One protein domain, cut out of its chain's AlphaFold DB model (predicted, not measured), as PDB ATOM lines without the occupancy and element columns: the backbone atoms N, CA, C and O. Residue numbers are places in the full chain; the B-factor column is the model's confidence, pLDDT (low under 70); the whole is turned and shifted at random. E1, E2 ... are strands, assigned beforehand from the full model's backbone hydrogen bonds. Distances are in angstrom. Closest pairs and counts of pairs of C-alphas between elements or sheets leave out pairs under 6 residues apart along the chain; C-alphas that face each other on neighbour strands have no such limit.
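This is residues 41 to 163 of the 927 residues of an uncharacterized protein of Peptococcaceae bacterium BRH_c23 (UniProt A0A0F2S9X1). Two twisted sheets are packed partly face to face, their strands crossed: a larger one of E1, E5, E7, E8, E9 and E11, with the long bent strand E5 in its middle, and a smaller one of E4, E10 and E6; the E2-E3 hairpin faces the larger sheet too and makes one end of the longest axis. E1 comes close beside E4 and the start of E6 close to E7, linking the rims of the two layers. The 123 printed residues hold no named helix and 11 strands, E1 to E11 in order, all strand by class. One sheet is branched, E4 - E10 - E6 is antiparallel, and so is E2 - E3. The whole is compact, with a radius of gyration of the C-alphas of 14.0 A and spans of 41 by 34 by 23 A.

E1, residues 41 to 44, is the antiparallel neighbour of E11, residues 155 to 160, with N 42 and O 156 2.8 A apart. E2, residues 48 to 55, and E3, residues 58 to 65, form a hairpin, with N 49 and O 64 2.8 A apart. E4, residues 76 to 80, is an edge strand beside E10, residues 138 to 144, with N 78 and O 140 2.9 A apart. E5, residues 84 to 92, bends by 63 degrees at residue 87. E11 lies on one side of it, with N 85 and O 159 2.8 A apart. On the other side are E8, residues 124 to 129, with N 89 and O 127 2.9 A apart, and E9, residues 133 to 135, with N 84 and O 135 2.9 A apart. E6, residues 103 to 106, pairs with E10, with N 104 and O 143 2.9 A apart. E7, residues 116 to 120, forms a hairpin with E8, with N 117 and O 128 2.8 A apart. This is a stack of sheets, three sheets face to face in turn: the branched sheet faces E4 E10 E6 at 10.7 A centre to centre, strands at 45 degrees, and E2 E3 at 10.2 A. The closest C-alphas of E1 and E4 are those of Gly 43 and Val 80, 5.1 A apart.

E1 begins at C-alpha 41, (-36.676, -29.423, -18.647). E2 is 21.4 A long, E3 22.7 A, E10 19.3 A and E8 16.3 A. E5, 22.7 A, begins at C-alpha 84, (-46.353, -30.953, -15.995). E11, 15.5 A, ends at C-alpha 160, (-43.903, -32.944, -12.777).

The C-alphas farthest apart, those of Asn 57 and Gly 147, are 43.1 A apart. The printed part has no cut and no long link. Residues 72 to 73 pair antiparallel with residues 150 to 151. Residues 54 to 59, 95 to 100 and 122 have pLDDT under 70.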
ATOM      1  N   VAL A  41     -36.342 -29.679 -17.240       94.75
ATOM      2  CA  VAL A  41     -36.676 -29.423 -18.647       94.75
ATOM      3  C   VAL A  41     -37.855 -30.319 -19.046       94.75
ATOM      4  O   VAL A  41     -37.751 -31.544 -18.974       94.75
ATOM      5  N   LEU A  42     -38.964 -29.714 -19.472       95.69
ATOM      6  CA  LEU A  42     -40.183 -30.418 -19.902       95.69
ATOM      7  C   LEU A  42     -40.103 -30.871 -21.371       95.69
ATOM      8  O   LEU A  42     -40.667 -31.900 -21.738       95.69
ATOM      9  N   GLY A  43     -39.378 -30.103 -22.189       95.00
ATOM     10  CA  GLY A  43     -39.118 -30.337 -23.610       95.00
ATOM     11  C   GLY A  43     -38.208 -29.238 -24.177       95.00
ATOM     12  O   GLY A  43     -38.138 -28.147 -23.608       95.00
ATOM     13  N   LYS A  44     -37.482 -29.506 -25.272       95.06
ATOM     14  CA  LYS A  44     -36.634 -28.497 -25.939       95.06
ATOM     15  C   LYS A  44     -36.389 -28.751 -27.432       95.06
ATOM     16  O   LYS A  44     -36.354 -29.900 -27.865       95.06
ATOM     17  N   THR A  45     -36.130 -27.679 -28.177       93.19
ATOM     18  CA  THR A  45     -35.613 -27.655 -29.560       93.19
ATOM     19  C   THR A  45     -34.344 -26.800 -29.639       93.19
ATOM     20  O   THR A  45     -34.144 -25.915 -28.811       93.19
ATOM     21  N   GLY A  46     -33.462 -27.048 -30.613       89.38
ATOM     22  CA  GLY A  46     -32.141 -26.399 -30.681       89.38
ATOM     23  C   GLY A  46     -31.158 -26.885 -29.599       89.38
ATOM     24  O   GLY A  46     -31.488 -27.738 -28.767       89.38
ATOM     25  N   LYS A  47     -29.912 -26.385 -29.605       88.25
ATOM     26  CA  LYS A  47     -28.887 -26.829 -28.639       88.25
ATOM     27  C   LYS A  47     -28.965 -26.043 -27.329       88.25
ATOM     28  O   LYS A  47     -28.462 -24.925 -27.227       88.25
ATOM     29  N   TRP A  48     -29.519 -26.685 -26.302       89.88
ATOM     30  CA  TRP A  48     -29.489 -26.194 -24.920       89.88
ATOM     31  C   TRP A  48     -28.658 -27.096 -24.015       89.88
ATOM     32  O   TRP A  48     -28.926 -28.302 -23.904       89.88
ATOM     33  N   TYR A  49     -27.721 -26.472 -23.308       84.62
ATOM     34  CA  TYR A  49     -27.146 -26.987 -22.077       84.62
ATOM     35  C   TYR A  49     -28.220 -27.069 -20.992       84.62
ATOM     36  O   TYR A  49     -29.153 -26.264 -20.954       84.62
ATOM     37  N   ASN A  50     -28.080 -28.066 -20.126       84.44
ATOM     38  CA  ASN A  50     -28.860 -28.216 -18.906       84.44
ATOM     39  C   ASN A  50     -28.067 -29.097 -17.938       84.44
ATOM     40  O   ASN A  50     -27.471 -30.081 -18.381       84.44
ATOM     41  N   GLU A  51     -28.053 -28.731 -16.665       80.75
ATOM     42  CA  GLU A  51     -27.307 -29.399 -15.595       80.75
ATOM     43  C   GLU A  51     -28.057 -29.199 -14.273       80.75
ATOM     44  O   GLU A  51     -28.745 -28.193 -14.110       80.75
ATOM     45  N   TYR A  52     -27.932 -30.140 -13.340       79.25
ATOM     46  CA  TYR A  52     -28.397 -29.954 -11.966       79.25
ATOM     47  C   TYR A  52     -27.208 -29.585 -11.097       79.25
ATOM     48  O   TYR A  52     -26.196 -30.288 -11.098       79.25
ATOM     49  N   VAL A  53     -27.338 -28.484 -10.368       70.06
ATOM     50  CA  VAL A  53     -26.293 -27.972  -9.489       70.06
ATOM     51  C   VAL A  53     -26.836 -27.924  -8.073       70.06
ATOM     52  O   VAL A  53     -27.792 -27.206  -7.788       70.06
ATOM     53  N   ASN A  54     -26.222 -28.711  -7.191       67.25
ATOM     54  CA  ASN A  54     -26.618 -28.763  -5.793       67.25
ATOM     55  C   ASN A  54     -26.128 -27.504  -5.058       67.25
ATOM     56  O   ASN A  54     -24.925 -27.245  -4.974       67.25
ATOM     57  N   TYR A  55     -27.073 -26.724  -4.545       63.75
ATOM     58  CA  TYR A  55     -26.858 -25.533  -3.727       63.75
ATOM     59  C   TYR A  55     -28.015 -25.431  -2.727       63.75
ATOM     60  O   TYR A  55     -29.139 -25.790  -3.061       63.75
ATOM     61  N   ASP A  56     -27.734 -24.999  -1.495       59.50
ATOM     62  CA  ASP A  56     -28.705 -24.973  -0.386       59.50
ATOM     63  C   ASP A  56     -29.421 -26.326  -0.154       59.50
ATOM     64  O   ASP A  56     -30.617 -26.406   0.085       59.50
ATOM     65  N   ASN A  57     -28.680 -27.435  -0.299       59.50
ATOM     66  CA  ASN A  57     -29.186 -28.821  -0.313       59.50
ATOM     67  C   ASN A  57     -30.212 -29.144  -1.427       59.50
ATOM     68  O   ASN A  57     -30.744 -30.257  -1.463       59.50
ATOM     69  N   HIS A  58     -30.452 -28.228  -2.367       62.19
ATOM     70  CA  HIS A  58     -31.404 -28.368  -3.465       62.19
ATOM     71  C   HIS A  58     -30.711 -28.510  -4.828       62.19
ATOM     72  O   HIS A  58     -29.799 -27.761  -5.180       62.19
ATOM     73  N   ASP A  59     -31.184 -29.465  -5.633       69.00
ATOM     74  CA  ASP A  59     -30.724 -29.672  -7.009       69.00
ATOM     75  C   ASP A  59     -31.379 -28.647  -7.942       69.00
ATOM     76  O   ASP A  59     -32.470 -28.849  -8.481       69.00
ATOM     77  N   ASN A  60     -30.697 -27.517  -8.119       72.12
ATOM     78  CA  ASN A  60     -31.175 -26.394  -8.913       72.12
ATOM     79  C   ASN A  60     -30.919 -26.646 -10.407       72.12
ATOM     80  O   ASN A  60     -29.789 -26.931 -10.815       72.12
ATOM     81  N   LEU A  61     -31.959 -26.515 -11.239       80.81
ATOM     82  CA  LEU A  61     -31.829 -26.678 -12.687       80.81
ATOM     83  C   LEU A  61     -31.161 -25.456 -13.327       80.81
ATOM     84  O   LEU A  61     -31.752 -24.381 -13.450       80.81
ATOM     85  N   VAL A  62     -29.964 -25.678 -13.856       77.44
ATOM     86  CA  VAL A  62     -29.246 -24.754 -14.730       77.44
ATOM     87  C   VAL A  62     -29.637 -25.019 -16.178       77.44
ATOM     88  O   VAL A  62     -29.731 -26.173 -16.602       77.44
ATOM     89  N   ILE A  63     -29.796 -23.961 -16.970       82.19
ATOM     90  CA  ILE A  63     -29.963 -24.033 -18.426       82.19
ATOM     91  C   ILE A  63     -29.045 -23.024 -19.119       82.19
ATOM     92  O   ILE A  63     -28.583 -22.059 -18.513       82.19
ATOM     93  N   GLY A  64     -28.776 -23.236 -20.406       80.38
ATOM     94  CA  GLY A  64     -28.062 -22.256 -21.221       80.38
ATOM     95  C   GLY A  64     -28.168 -22.556 -22.709       80.38
ATOM     96  O   GLY A  64     -28.050 -23.707 -23.128       80.38
ATOM     97  N   PHE A  65     -28.386 -21.528 -23.525       84.69
ATOM     98  CA  PHE A  65     -28.405 -21.676 -24.977       84.69
ATOM     99  C   PHE A  65     -26.972 -21.752 -25.532       84.69
ATOM    100  O   PHE A  65     -26.114 -20.954 -25.148       84.69
ATOM    101  N   LEU A  66     -26.697 -22.735 -26.396       81.50
ATOM    102  CA  LEU A  66     -25.342 -23.040 -26.885       81.50
ATOM    103  C   LEU A  66     -25.082 -22.606 -28.331       81.50
ATOM    104  O   LEU A  66     -23.921 -22.446 -28.713       81.50
ATOM    105  N   ASP A  67     -26.128 -22.452 -29.140       78.62
ATOM    106  CA  ASP A  67     -25.978 -22.077 -30.543       78.62
ATOM    107  C   ASP A  67     -25.776 -20.566 -30.714       78.62
ATOM    108  O   ASP A  67     -26.355 -19.746 -30.007       78.62
ATOM    109  N   LYS A  68     -24.924 -20.193 -31.675       70.69
ATOM    110  CA  LYS A  68     -24.708 -18.792 -32.085       70.69
ATOM    111  C   LYS A  68     -25.573 -18.382 -33.274       70.69
ATOM    112  O   LYS A  68     -25.747 -17.198 -33.525       70.69
ATOM    113  N   GLU A  69     -26.071 -19.372 -34.004       72.06
ATOM    114  CA  GLU A  69     -26.865 -19.242 -35.218       72.06
ATOM    115  C   GLU A  69     -28.003 -20.258 -35.125       72.06
ATOM    116  O   GLU A  69     -27.788 -21.416 -34.759       72.06
ATOM    117  N   PHE A  70     -29.217 -19.826 -35.443       79.31
ATOM    118  CA  PHE A  70     -30.419 -20.650 -35.441       79.31
ATOM    119  C   PHE A  70     -31.327 -20.201 -36.586       79.31
ATOM    120  O   PHE A  70     -31.358 -19.022 -36.939       79.31
ATOM    121  N   SER A  71     -32.074 -21.131 -37.182       84.12
ATOM    122  CA  SER A  71     -33.119 -20.762 -38.136       84.12
ATOM    123  C   SER A  71     -34.325 -20.167 -37.410       84.12
ATOM    124  O   SER A  71     -34.569 -20.453 -36.236       84.12
ATOM    125  N   THR A  72     -35.093 -19.337 -38.109       86.81
ATOM    126  CA  THR A  72     -36.368 -18.800 -37.624       86.81
ATOM    127  C   THR A  72     -37.533 -19.446 -38.373       86.81
ATOM    128  O   THR A  72     -37.383 -19.949 -39.487       86.81
ATOM    129  N   SER A  73     -38.701 -19.478 -37.742       85.88
ATOM    130  CA  SER A  73     -39.896 -20.185 -38.216       85.88
ATOM    131  C   SER A  73     -41.156 -19.440 -37.772       85.88
ATOM    132  O   SER A  73     -41.113 -18.730 -36.777       85.88
ATOM    133  N   GLN A  74     -42.297 -19.586 -38.450       85.75
ATOM    134  CA  GLN A  74     -43.564 -19.045 -37.916       85.75
ATOM    135  C   GLN A  74     -44.107 -19.861 -36.730       85.75
ATOM    136  O   GLN A  74     -44.926 -19.368 -35.959       85.75
ATOM    137  N   CYS A  75     -43.654 -21.109 -36.586       89.94
ATOM    138  CA  CYS A  75     -44.035 -22.010 -35.513       89.94
ATOM    139  C   CYS A  75     -42.897 -22.997 -35.231       89.94
ATOM    140  O   CYS A  75     -42.353 -23.592 -36.161       89.94
ATOM    141  N   THR A  76     -42.578 -23.208 -33.954       93.06
ATOM    142  CA  THR A  76     -41.623 -24.227 -33.487       93.06
ATOM    143  C   THR A  76     -42.358 -25.263 -32.648       93.06
ATOM    144  O   THR A  76     -43.113 -24.902 -31.750       93.06
ATOM    145  N   VAL A  77     -42.158 -26.551 -32.941       95.00
ATOM    146  CA  VAL A  77     -42.856 -27.656 -32.262       95.00
ATOM    147  C   VAL A  77     -41.949 -28.297 -31.217       95.00
ATOM    148  O   VAL A  77     -40.819 -28.668 -31.529       95.00
ATOM    149  N   VAL A  78     -42.443 -28.465 -29.990       96.31
ATOM    150  CA  VAL A  78     -41.719 -29.109 -28.884       96.31
ATOM    151  C   VAL A  78     -42.610 -30.125 -28.168       96.31
ATOM    152  O   VAL A  78     -43.747 -29.825 -27.818       96.31
ATOM    153  N   SER A  79     -42.113 -31.340 -27.936       96.31
ATOM    154  CA  SER A  79     -42.876 -32.390 -27.249       96.31
ATOM    155  C   SER A  79     -42.638 -32.381 -25.740       96.31
ATOM    156  O   SER A  79     -41.493 -32.329 -25.288       96.31
ATOM    157  N   VAL A  80     -43.725 -32.475 -24.971       96.31
ATOM    158  CA  VAL A  80     -43.731 -32.599 -23.507       96.31
ATOM    159  C   VAL A  80     -44.058 -34.047 -23.136       96.31
ATOM    160  O   VAL A  80     -45.090 -34.591 -23.531       96.31
ATOM    161  N   GLY A  81     -43.162 -34.700 -22.392       93.56
ATOM    162  CA  GLY A  81     -43.217 -36.154 -22.170       93.56
ATOM    163  C   GLY A  81     -44.299 -36.654 -21.199       93.56
ATOM    164  O   GLY A  81     -44.624 -37.845 -21.217       93.56
ATOM    165  N   GLU A  82     -44.850 -35.777 -20.359       93.38
ATOM    166  CA  GLU A  82     -45.715 -36.101 -19.213       93.38
ATOM    167  C   GLU A  82     -46.518 -34.871 -18.739       93.38
ATOM    168  O   GLU A  82     -46.160 -33.739 -19.054       93.38
ATOM    169  N   SER A  83     -47.570 -35.071 -17.934       94.44
ATOM    170  CA  SER A  83     -48.319 -33.947 -17.344       94.44
ATOM    171  C   SER A  83     -47.453 -33.145 -16.363       94.44
ATOM    172  O   SER A  83     -46.876 -33.707 -15.424       94.44
ATOM    173  N   SER A  84     -47.356 -31.837 -16.595       95.44
ATOM    174  CA  SER A  84     -46.353 -30.953 -15.995       95.44
ATOM    175  C   SER A  84     -46.927 -29.571 -15.679       95.44
ATOM    176  O   SER A  84     -47.728 -29.044 -16.449       95.44
ATOM    177  N   VAL A  85     -46.488 -28.948 -14.585       94.62
ATOM    178  CA  VAL A  85     -46.724 -27.517 -14.320       94.62
ATOM    179  C   VAL A  85     -45.603 -26.728 -14.988       94.62
ATOM    180  O   VAL A  85     -44.438 -26.910 -14.638       94.62
ATOM    181  N   LEU A  86     -45.941 -25.875 -15.952       95.12
ATOM    182  CA  LEU A  86     -44.993 -24.979 -16.615       95.12
ATOM    183  C   LEU A  86     -44.616 -23.826 -15.674       95.12
ATOM    184  O   LEU A  86     -45.500 -23.195 -15.096       95.12
ATOM    185  N   THR A  87     -43.322 -23.527 -15.554       91.75
ATOM    186  CA  THR A  87     -42.806 -22.366 -14.800       91.75
ATOM    187  C   THR A  87     -42.255 -21.284 -15.717       91.75
ATOM    188  O   THR A  87     -42.487 -20.106 -15.470       91.75
ATOM    189  N   ALA A  88     -41.555 -21.661 -16.789       92.38
ATOM    190  CA  ALA A  88     -40.975 -20.714 -17.734       92.38
ATOM    191  C   ALA A  88     -40.707 -21.348 -19.106       92.38
ATOM    192  O   ALA A  88     -40.502 -22.560 -19.237       92.38
ATOM    193  N   MET A  89     -40.656 -20.505 -20.136       94.06
ATOM    194  CA  MET A  89     -40.208 -20.860 -21.482       94.06
ATOM    195  C   MET A  89     -39.112 -19.907 -21.936       94.06
ATOM    196  O   MET A  89     -39.264 -18.693 -21.821       94.06
ATOM    197  N   TYR A  90     -38.036 -20.457 -22.488       91.94
ATOM    198  CA  TYR A  90     -36.838 -19.712 -22.863       91.94
ATOM    199  C   TYR A  90     -36.655 -19.750 -24.372       91.94
ATOM    200  O   TYR A  90     -36.692 -20.822 -24.984       91.94
ATOM    201  N   ILE A  91     -36.454 -18.575 -24.961       91.19
ATOM    202  CA  ILE A  91     -36.352 -18.369 -26.408       91.19
ATOM    203  C   ILE A  91     -35.161 -17.434 -26.671       91.19
ATOM    204  O   ILE A  91     -35.084 -16.385 -26.033       91.19
ATOM    205  N   PRO A  92     -34.219 -17.764 -27.573       88.19
ATOM    206  CA  PRO A  92     -33.116 -16.874 -27.926       88.19
ATOM    207  C   PRO A  92     -33.603 -15.514 -28.430       88.19
ATOM    208  O   PRO A  92     -34.561 -15.424 -29.200       88.19
ATOM    209  N   PHE A  93     -32.930 -14.446 -28.016       80.19
ATOM    210  CA  PHE A  93     -33.236 -13.105 -28.497       80.19
ATOM    211  C   PHE A  93     -32.866 -12.954 -29.985       80.19
ATOM    212  O   PHE A  93     -31.841 -13.468 -30.435       80.19
ATOM    213  N   ILE A  94     -33.695 -12.228 -30.742       71.56
ATOM    214  CA  ILE A  94     -33.404 -11.779 -32.112       71.56
ATOM    215  C   ILE A  94     -33.439 -10.253 -32.110       71.56
ATOM    216  O   ILE A  94     -34.394  -9.666 -31.597       71.56
ATOM    217  N   ASP A  95     -32.456  -9.612 -32.741       66.88
ATOM    218  CA  ASP A  95     -32.463  -8.164 -32.953       66.88
ATOM    219  C   ASP A  95     -33.773  -7.701 -33.613       66.88
ATOM    220  O   ASP A  95     -34.131  -8.117 -34.716       66.88
ATOM    221  N   GLY A  96     -34.500  -6.821 -32.920       61.44
ATOM    222  CA  GLY A  96     -35.796  -6.295 -33.360       61.44
ATOM    223  C   GLY A  96     -37.027  -6.964 -32.735       61.44
ATOM    224  O   GLY A  96     -38.125  -6.423 -32.886       61.44
ATOM    225  N   LEU A  97     -36.883  -8.065 -31.984       65.25
ATOM    226  CA  LEU A  97     -37.966  -8.530 -31.114       65.25
ATOM    227  C   LEU A  97     -38.123  -7.593 -29.906       65.25
ATOM    228  O   LEU A  97     -37.151  -7.201 -29.266       65.25
ATOM    229  N   SER A  98     -39.365  -7.220 -29.600       59.44
ATOM    230  CA  SER A  98     -39.700  -6.311 -28.502       59.44
ATOM    231  C   SER A  98     -40.233  -7.054 -27.277       59.44
ATOM    232  O   SER A  98     -40.869  -8.096 -27.390       59.44
ATOM    233  N   GLU A  99     -40.069  -6.460 -26.095       61.25
ATOM    234  CA  GLU A  99     -40.528  -6.973 -24.788       61.25
ATOM    235  C   GLU A  99     -42.062  -6.893 -24.593       61.25
ATOM    236  O   GLU A  99     -42.567  -6.732 -23.485       61.25
ATOM    237  N   LYS A 100     -42.829  -6.911 -25.689       60.94
ATOM    238  CA  LYS A 100     -44.296  -6.788 -25.716       60.94
ATOM    239  C   LYS A 100     -44.877  -7.737 -26.759       60.94
ATOM    240  O   LYS A 100     -45.499  -7.305 -27.729       60.94
ATOM    241  N   LYS A 101     -44.593  -9.024 -26.577       73.38
ATOM    242  CA  LYS A 101     -45.049 -10.114 -27.440       73.38
ATOM    243  C   LYS A 101     -45.942 -11.034 -26.634       73.38
ATOM    244  O   LYS A 101     -45.483 -11.637 -25.673       73.38
ATOM    245  N   ASP A 102     -47.193 -11.153 -27.054       84.62
ATOM    246  CA  ASP A 102     -48.034 -12.264 -26.637       84.62
ATOM    247  C   ASP A 102     -47.597 -13.518 -27.408       84.62
ATOM    248  O   ASP A 102     -47.408 -13.490 -28.630       84.62
ATOM    249  N   LEU A 103     -47.407 -14.613 -26.681       90.31
ATOM    250  CA  LEU A 103     -46.998 -15.910 -27.208       90.31
ATOM    251  C   LEU A 103     -48.048 -16.955 -26.836       90.31
ATOM    252  O   LEU A 103     -48.611 -16.924 -25.741       90.31
ATOM    253  N   LYS A 104     -48.282 -17.893 -27.754       92.56
ATOM    254  CA  LYS A 104     -49.208 -19.011 -27.578       92.56
ATOM    255  C   LYS A 104     -48.519 -20.346 -27.842       92.56
ATOM    256  O   LYS A 104     -47.680 -20.455 -28.740       92.56
ATOM    257  N   LEU A 105     -48.940 -21.367 -27.103       95.31
ATOM    258  CA  LEU A 105     -48.743 -22.767 -27.466       95.31
ATOM    259  C   LEU A 105     -50.084 -23.351 -27.915       95.31
ATOM    260  O   LEU A 105     -51.138 -22.938 -27.428       95.31
ATOM    261  N   ILE A 106     -50.046 -24.325 -28.815       95.81
ATOM    262  CA  ILE A 106     -51.214 -25.091 -29.258       95.81
ATOM    263  C   ILE A 106     -50.854 -26.577 -29.177       95.81
ATOM    264  O   ILE A 106     -49.843 -26.971 -29.759       95.81
ATOM    265  N   ASP A 107     -51.623 -27.382 -28.440       95.38
ATOM    266  CA  ASP A 107     -51.382 -28.836 -28.339       95.38
ATOM    267  C   ASP A 107     -51.898 -29.614 -29.572       95.38
ATOM    268  O   ASP A 107     -52.553 -29.052 -30.452       95.38
ATOM    269  N   GLU A 108     -51.624 -30.923 -29.649       93.81
ATOM    270  CA  GLU A 108     -52.076 -31.789 -30.761       93.81
ATOM    271  C   GLU A 108     -53.609 -31.897 -30.883       93.81
ATOM    272  O   GLU A 108     -54.111 -32.345 -31.915       93.81
ATOM    273  N   ARG A 109     -54.362 -31.489 -29.853       90.75
ATOM    274  CA  ARG A 109     -55.834 -31.419 -29.849       90.75
ATOM    275  C   ARG A 109     -56.350 -30.000 -30.118       90.75
ATOM    276  O   ARG A 109     -57.558 -29.782 -30.138       90.75
ATOM    277  N   GLY A 110     -55.450 -29.045 -30.352       92.50
ATOM    278  CA  GLY A 110     -55.745 -27.657 -30.682       92.50
ATOM    279  C   GLY A 110     -56.003 -26.737 -29.482       92.50
ATOM    280  O   GLY A 110     -56.392 -25.582 -29.696       92.50
ATOM    281  N   ASN A 111     -55.840 -27.192 -28.236       94.50
ATOM    282  CA  ASN A 111     -56.087 -26.336 -27.072       94.50
ATOM    283  C   ASN A 111     -55.028 -25.227 -27.001       94.50
ATOM    284  O   ASN A 111     -53.841 -25.486 -27.206       94.50
ATOM    285  N   VAL A 112     -55.457 -23.989 -26.740       95.00
ATOM    286  CA  VAL A 112     -54.606 -22.794 -26.844       95.00
ATOM    287  C   VAL A 112     -54.148 -22.334 -25.464       95.00
ATOM    288  O   VAL A 112     -54.945 -21.903 -24.632       95.00
ATOM    289  N   TYR A 113     -52.841 -22.357 -25.241       94.75
ATOM    290  CA  TYR A 113     -52.204 -21.962 -23.991       94.75
ATOM    291  C   TYR A 113     -51.588 -20.576 -24.157       94.75
ATOM    292  O   TYR A 113     -50.752 -20.368 -25.035       94.75
ATOM    293  N   SER A 114     -52.033 -19.615 -23.347       89.38
ATOM    294  CA  SER A 114     -51.658 -18.200 -23.445       89.38
ATOM    295  C   SER A 114     -51.752 -17.515 -22.076       89.38
ATOM    296  O   SER A 114     -52.237 -18.119 -21.120       89.38
ATOM    297  N   GLY A 115     -51.314 -16.256 -21.980       85.50
ATOM    298  CA  GLY A 115     -51.307 -15.506 -20.716       85.50
ATOM    299  C   GLY A 115     -49.970 -15.588 -19.983       85.50
ATOM    300  O   GLY A 115     -49.919 -15.969 -18.815       85.50
ATOM    301  N   PHE A 116     -48.895 -15.226 -20.685       88.62
ATOM    302  CA  PHE A 116     -47.540 -15.161 -20.144       88.62
ATOM    303  C   PHE A 116     -47.144 -13.715 -19.845       88.62
ATOM    304  O   PHE A 116     -47.367 -12.825 -20.668       88.62
ATOM    305  N   SER A 117     -46.499 -13.479 -18.706       86.25
ATOM    306  CA  SER A 117     -45.603 -12.335 -18.551       86.25
ATOM    307  C   SER A 117     -44.303 -12.615 -19.304       86.25
ATOM    308  O   SER A 117     -43.768 -13.719 -19.231       86.25
ATOM    309  N   VAL A 118     -43.797 -11.613 -20.025       86.12
ATOM    310  CA  VAL A 118     -42.501 -11.680 -20.708       86.12
ATOM    311  C   VAL A 118     -41.472 -10.834 -19.965       86.12
ATOM    312  O   VAL A 118     -41.738  -9.681 -19.619       86.12
ATOM    313  N   SER A 119     -40.295 -11.406 -19.740       81.19
ATOM    314  CA  SER A 119     -39.089 -10.709 -19.293       81.19
ATOM    315  C   SER A 119     -37.925 -10.996 -20.249       81.19
ATOM    316  O   SER A 119     -38.015 -11.848 -21.139       81.19
ATOM    317  N   SER A 120     -36.849 -10.224 -20.125       77.62
ATOM    318  CA  SER A 120     -35.704 -10.253 -21.034       77.62
ATOM    319  C   SER A 120     -34.389 -10.363 -20.263       77.62
ATOM    320  O   SER A 120     -34.220  -9.832 -19.162       77.62
ATOM    321  N   THR A 121     -33.424 -11.031 -20.881       73.56
ATOM    322  CA  THR A 121     -32.001 -10.869 -20.587       73.56
ATOM    323  C   THR A 121     -31.282 -10.470 -21.868       73.56
ATOM    324  O   THR A 121     -31.846 -10.526 -22.960       73.56
ATOM    325  N   ASP A 122     -30.003 -10.123 -21.756       69.12
ATOM    326  CA  ASP A 122     -29.107  -9.754 -22.855       69.12
ATOM    327  C   ASP A 122     -29.048 -10.783 -24.020       69.12
ATOM    328  O   ASP A 122     -28.407 -10.518 -25.038       69.12
ATOM    329  N   LYS A 123     -29.638 -11.983 -23.861       79.50
ATOM    330  CA  LYS A 123     -29.624 -13.089 -24.842       79.50
ATOM    331  C   LYS A 123     -30.906 -13.925 -24.926       79.50
ATOM    332  O   LYS A 123     -31.027 -14.697 -25.878       79.50
ATOM    333  N   LEU A 124     -31.823 -13.836 -23.961       85.06
ATOM    334  CA  LEU A 124     -33.028 -14.672 -23.890       85.06
ATOM    335  C   LEU A 124     -34.277 -13.813 -23.665       85.06
ATOM    336  O   LEU A 124     -34.251 -12.838 -22.918       85.06
ATOM    337  N   LEU A 125     -35.386 -14.231 -24.264       87.44
ATOM    338  CA  LEU A 125     -36.731 -13.890 -23.817       87.44
ATOM    339  C   LEU A 125     -37.244 -15.028 -22.935       87.44
ATOM    340  O   LEU A 125     -37.111 -16.204 -23.294       87.44
ATOM    341  N   ILE A 126     -37.827 -14.663 -21.799       88.38
ATOM    342  CA  ILE A 126     -38.363 -15.582 -20.797       88.38
ATOM    343  C   ILE A 126     -39.869 -15.329 -20.700       88.38
ATOM    344  O   ILE A 126     -40.297 -14.200 -20.467       88.38
ATOM    345  N   PHE A 127     -40.672 -16.372 -20.901       90.75
ATOM    346  CA  PHE A 127     -42.133 -16.318 -20.829       90.75
ATOM    347  C   PHE A 127     -42.621 -17.157 -19.646       90.75
ATOM    348  O   PHE A 127     -42.504 -18.382 -19.656       90.75
ATOM    349  N   GLU A 128     -43.168 -16.490 -18.636       90.06
ATOM    350  CA  GLU A 128     -43.615 -17.070 -17.364       90.06
ATOM    351  C   GLU A 128     -45.152 -17.011 -17.311       90.06
ATOM    352  O   GLU A 128     -45.719 -15.959 -17.620       90.06
ATOM    353  N   PRO A 129     -45.876 -18.097 -16.985       89.94
ATOM    354  CA  PRO A 129     -47.330 -18.049 -16.879       89.94
ATOM    355  C   PRO A 129     -47.747 -17.271 -15.624       89.94
ATOM    356  O   PRO A 129     -47.098 -17.352 -14.585       89.94
ATOM    357  N   LEU A 130     -48.875 -16.557 -15.689       77.19
ATOM    358  CA  LEU A 130     -49.380 -15.730 -14.573       77.19
ATOM    359  C   LEU A 130     -49.834 -16.528 -13.323       77.19
ATOM    360  O   LEU A 130     -50.233 -15.935 -12.324       77.19
ATOM    361  N   GLY A 131     -49.780 -17.859 -13.380       82.38
ATOM    362  CA  GLY A 131     -50.164 -18.801 -12.332       82.38
ATOM    363  C   GLY A 131     -49.889 -20.238 -12.786       82.38
ATOM    364  O   GLY A 131     -49.219 -20.456 -13.796       82.38
ATOM    365  N   HIS A 132     -50.414 -21.236 -12.072       87.81
ATOM    366  CA  HIS A 132     -50.158 -22.649 -12.381       87.81
ATOM    367  C   HIS A 132     -50.786 -23.060 -13.732       87.81
ATOM    368  O   HIS A 132     -51.988 -23.321 -13.839       87.81
ATOM    369  N   MET A 133     -49.961 -23.123 -14.782       92.44
ATOM    370  CA  MET A 133     -50.351 -23.610 -16.108       92.44
ATOM    371  C   MET A 133     -49.968 -25.083 -16.262       92.44
ATOM    372  O   MET A 133     -48.786 -25.429 -16.232       92.44
ATOM    373  N   VAL A 134     -50.961 -25.955 -16.445       92.69
ATOM    374  CA  VAL A 134     -50.739 -27.400 -16.595       92.69
ATOM    375  C   VAL A 134     -50.659 -27.772 -18.075       92.69
ATOM    376  O   VAL A 134     -51.657 -27.710 -18.795       92.69
ATOM    377  N   LEU A 135     -49.481 -28.205 -18.523       94.12
ATOM    378  CA  LEU A 135     -49.298 -28.847 -19.823       94.12
ATOM    379  C   LEU A 135     -49.540 -30.354 -19.684       94.12
ATOM    380  O   LEU A 135     -49.106 -30.979 -18.715       94.12
ATOM    381  N   LYS A 136     -50.220 -30.951 -20.663       92.50
ATOM    382  CA  LYS A 136     -50.414 -32.402 -20.751       92.50
ATOM    383  C   LYS A 136     -49.261 -33.037 -21.536       92.50
ATOM    384  O   LYS A 136     -48.410 -32.354 -22.100       92.50
ATOM    385  N   LYS A 137     -49.238 -34.369 -21.596       94.62
ATOM    386  CA  LYS A 137     -48.359 -35.095 -22.520       94.62
ATOM    387  C   LYS A 137     -48.856 -34.892 -23.955       94.62
ATOM    388  O   LYS A 137     -49.854 -35.503 -24.327       94.62
ATOM    389  N   SER A 138     -48.175 -34.047 -24.725       95.00
ATOM    390  CA  SER A 138     -48.495 -33.740 -26.127       95.00
ATOM    391  C   SER A 138     -47.315 -33.022 -26.803       95.00
ATOM    392  O   SER A 138     -46.374 -32.582 -26.131       95.00
ATOM    393  N   SER A 139     -47.357 -32.887 -28.125       96.31
ATOM    394  CA  SER A 139     -46.528 -31.936 -28.875       96.31
ATOM    395  C   SER A 139     -47.186 -30.560 -28.940       96.31
ATOM    396  O   SER A 139     -48.358 -30.425 -29.275       96.31
ATOM    397  N   TYR A 140     -46.404 -29.528 -28.638       96.75
ATOM    398  CA  TYR A 140     -46.845 -28.145 -28.528       96.75
ATOM    399  C   TYR A 140     -46.265 -27.298 -29.658       96.75
ATOM    400  O   TYR A 140     -45.049 -27.171 -29.796       96.75
ATOM    401  N   SER A 141     -47.148 -26.697 -30.449       96.06
ATOM    402  CA  SER A 141     -46.843 -25.742 -31.516       96.06
ATOM    403  C   SER A 141     -46.758 -24.326 -30.944       96.06
ATOM    404  O   SER A 141     -47.774 -23.770 -30.526       96.06
ATOM    405  N   ILE A 142     -45.558 -23.746 -30.901       95.38
ATOM    406  CA  ILE A 142     -45.266 -22.457 -30.259       95.38
ATOM    407  C   ILE A 142     -45.102 -21.357 -31.309       95.38
ATOM    408  O   ILE A 142     -44.312 -21.498 -32.245       95.38
ATOM    409  N   SER A 143     -45.831 -20.250 -31.142       92.94
ATOM    410  CA  SER A 143     -45.827 -19.100 -32.062       92.94
ATOM    411  C   SER A 143     -46.152 -17.784 -31.342       92.94
ATOM    412  O   SER A 143     -46.833 -17.778 -30.315       92.94
ATOM    413  N   PHE A 144     -45.702 -16.654 -31.893       90.00
ATOM    414  CA  PHE A 144     -46.175 -15.335 -31.459       90.00
ATOM    415  C   PHE A 144     -47.589 -15.065 -31.987       90.00
ATOM    416  O   PHE A 144     -47.948 -15.478 -33.094       90.00
ATOM    417  N   GLU A 145     -48.410 -14.360 -31.212       86.75
ATOM    418  CA  GLU A 145     -49.801 -14.083 -31.596       86.75
ATOM    419  C   GLU A 145     -49.924 -13.090 -32.761       86.75
ATOM    420  O   GLU A 145     -50.916 -13.130 -33.487       86.75
ATOM    421  N   ASP A 146     -48.894 -12.273 -33.003       85.25
ATOM    422  CA  ASP A 146     -48.791 -11.376 -34.162       85.25
ATOM    423  C   ASP A 146     -48.218 -12.044 -35.431       85.25
ATOM    424  O   ASP A 146     -48.073 -11.388 -36.464       85.25
ATOM    425  N   GLY A 147     -47.905 -13.345 -35.374       82.00
ATOM    426  CA  GLY A 147     -47.402 -14.122 -36.510       82.00
ATOM    427  C   GLY A 147     -45.947 -13.838 -36.904       82.00
ATOM    428  O   GLY A 147     -45.525 -14.266 -37.983       82.00
ATOM    429  N   GLN A 148     -45.173 -13.128 -36.073       83.81
ATOM    430  CA  GLN A 148     -43.741 -12.946 -36.317       83.81
ATOM    431  C   GLN A 148     -42.948 -14.256 -36.211       83.81
ATOM    432  O   GLN A 148     -43.358 -15.218 -35.562       83.81
ATOM    433  N   MET A 149     -41.781 -14.278 -36.860       86.25
ATOM    434  CA  MET A 149     -40.901 -15.441 -36.850       86.25
ATOM    435  C   MET A 149     -40.207 -15.601 -35.489       86.25
ATOM    436  O   MET A 149     -39.671 -14.652 -34.922       86.25
ATOM    437  N   LEU A 150     -40.207 -16.834 -35.004       87.44
ATOM    438  CA  LEU A 150     -39.725 -17.303 -33.713       87.44
ATOM    439  C   LEU A 150     -38.495 -18.217 -33.946       87.44
ATOM    440  O   LEU A 150     -38.491 -18.980 -34.923       87.44
ATOM    441  N   PRO A 151     -37.427 -18.139 -33.123       87.81
ATOM    442  CA  PRO A 151     -36.278 -19.042 -33.219       87.81
ATOM    443  C   PRO A 151     -36.699 -20.509 -33.190       87.81
ATOM    444  O   PRO A 151     -37.459 -20.904 -32.312       87.81
ATOM    445  N   ASN A 152     -36.125 -21.352 -34.052       89.19
ATOM    446  CA  ASN A 152     -36.287 -22.811 -33.985       89.19
ATOM    447  C   ASN A 152     -35.447 -23.433 -32.844       89.19
ATOM    448  O   ASN A 152     -34.692 -24.393 -33.018       89.19
ATOM    449  N   ALA A 153     -35.537 -22.803 -31.677       91.75
ATOM    450  CA  ALA A 153     -34.860 -23.125 -30.441       91.75
ATOM    451  C   ALA A 153     -35.701 -22.590 -29.274       91.75
ATOM    452  O   ALA A 153     -35.747 -21.388 -29.030       91.75
ATOM    453  N   VAL A 154     -36.366 -23.489 -28.554       94.00
ATOM    454  CA  VAL A 154     -37.174 -23.182 -27.367       94.00
ATOM    455  C   VAL A 154     -36.847 -24.202 -26.283       94.00
ATOM    456  O   VAL A 154     -36.602 -25.369 -26.595       94.00
ATOM    457  N   LEU A 155     -36.863 -23.797 -25.017       95.50
ATOM    458  CA  LEU A 155     -36.806 -24.706 -23.872       95.50
ATOM    459  C   LEU A 155     -37.994 -24.451 -22.942       95.50
ATOM    460  O   LEU A 155     -38.221 -23.319 -22.526       95.50
ATOM    461  N   LEU A 156     -38.729 -25.512 -22.608       96.44
ATOM    462  CA  LEU A 156     -39.800 -25.512 -21.610       96.44
ATOM    463  C   LEU A 156     -39.249 -25.991 -20.260       96.44
ATOM    464  O   LEU A 156     -38.561 -27.015 -20.208       96.44
ATOM    465  N   LYS A 157     -39.575 -25.289 -19.172       94.25
ATOM    466  CA  LYS A 157     -39.103 -25.554 -17.804       94.25
ATOM    467  C   LYS A 157     -40.285 -25.669 -16.837       94.25
ATOM    468  O   LYS A 157     -41.295 -24.990 -17.025       94.25
ATOM    469  N   GLY A 158     -40.179 -26.542 -15.836       94.06
ATOM    470  CA  GLY A 158     -41.184 -26.665 -14.780       94.06
ATOM    471  C   GLY A 158     -41.178 -28.000 -14.039       94.06
ATOM    472  O   GLY A 158     -40.197 -28.741 -14.067       94.06
ATOM    473  N   TYR A 159     -42.281 -28.315 -13.365       93.94
ATOM    474  CA  TYR A 159     -42.394 -29.446 -12.438       93.94
ATOM    475  C   TYR A 159     -43.231 -30.595 -13.015       93.94
ATOM    476  O   TYR A 159     -44.185 -30.371 -13.755       93.94
ATOM    477  N   ASN A 160     -42.952 -31.836 -12.603       94.00
ATOM    478  CA  ASN A 160     -43.903 -32.944 -12.777       94.00
ATOM    479  C   ASN A 160     -45.195 -32.636 -11.991       94.00
ATOM    480  O   ASN A 160     -45.115 -32.387 -10.786       94.00
ATOM    481  N   LYS A 161     -46.375 -32.701 -12.630       93.19
ATOM    482  CA  LYS A 161     -47.653 -32.333 -11.984       93.19
ATOM    483  C   LYS A 161     -47.897 -33.144 -10.709       93.19
ATOM    484  O   LYS A 161     -48.105 -32.575  -9.650       93.19
ATOM    485  N   ALA A 162     -47.752 -34.469 -10.765       92.06
ATOM    486  CA  ALA A 162     -47.990 -35.323  -9.601       92.06
ATOM    487  C   ALA A 162     -46.999 -35.088  -8.438       92.06
ATOM    488  O   ALA A 162     -47.335 -35.373  -7.290       92.06
ATOM    489  N   ALA A 163     -45.784 -34.597  -8.701       90.69
ATOM    490  CA  ALA A 163     -44.830 -34.188  -7.669       90.69
ATOM    491  C   ALA A 163     -45.208 -32.836  -7.049       90.69
ATOM    492  O   ALA A 163     -45.124 -32.690  -5.831       90.69
TER     493      ALA A 163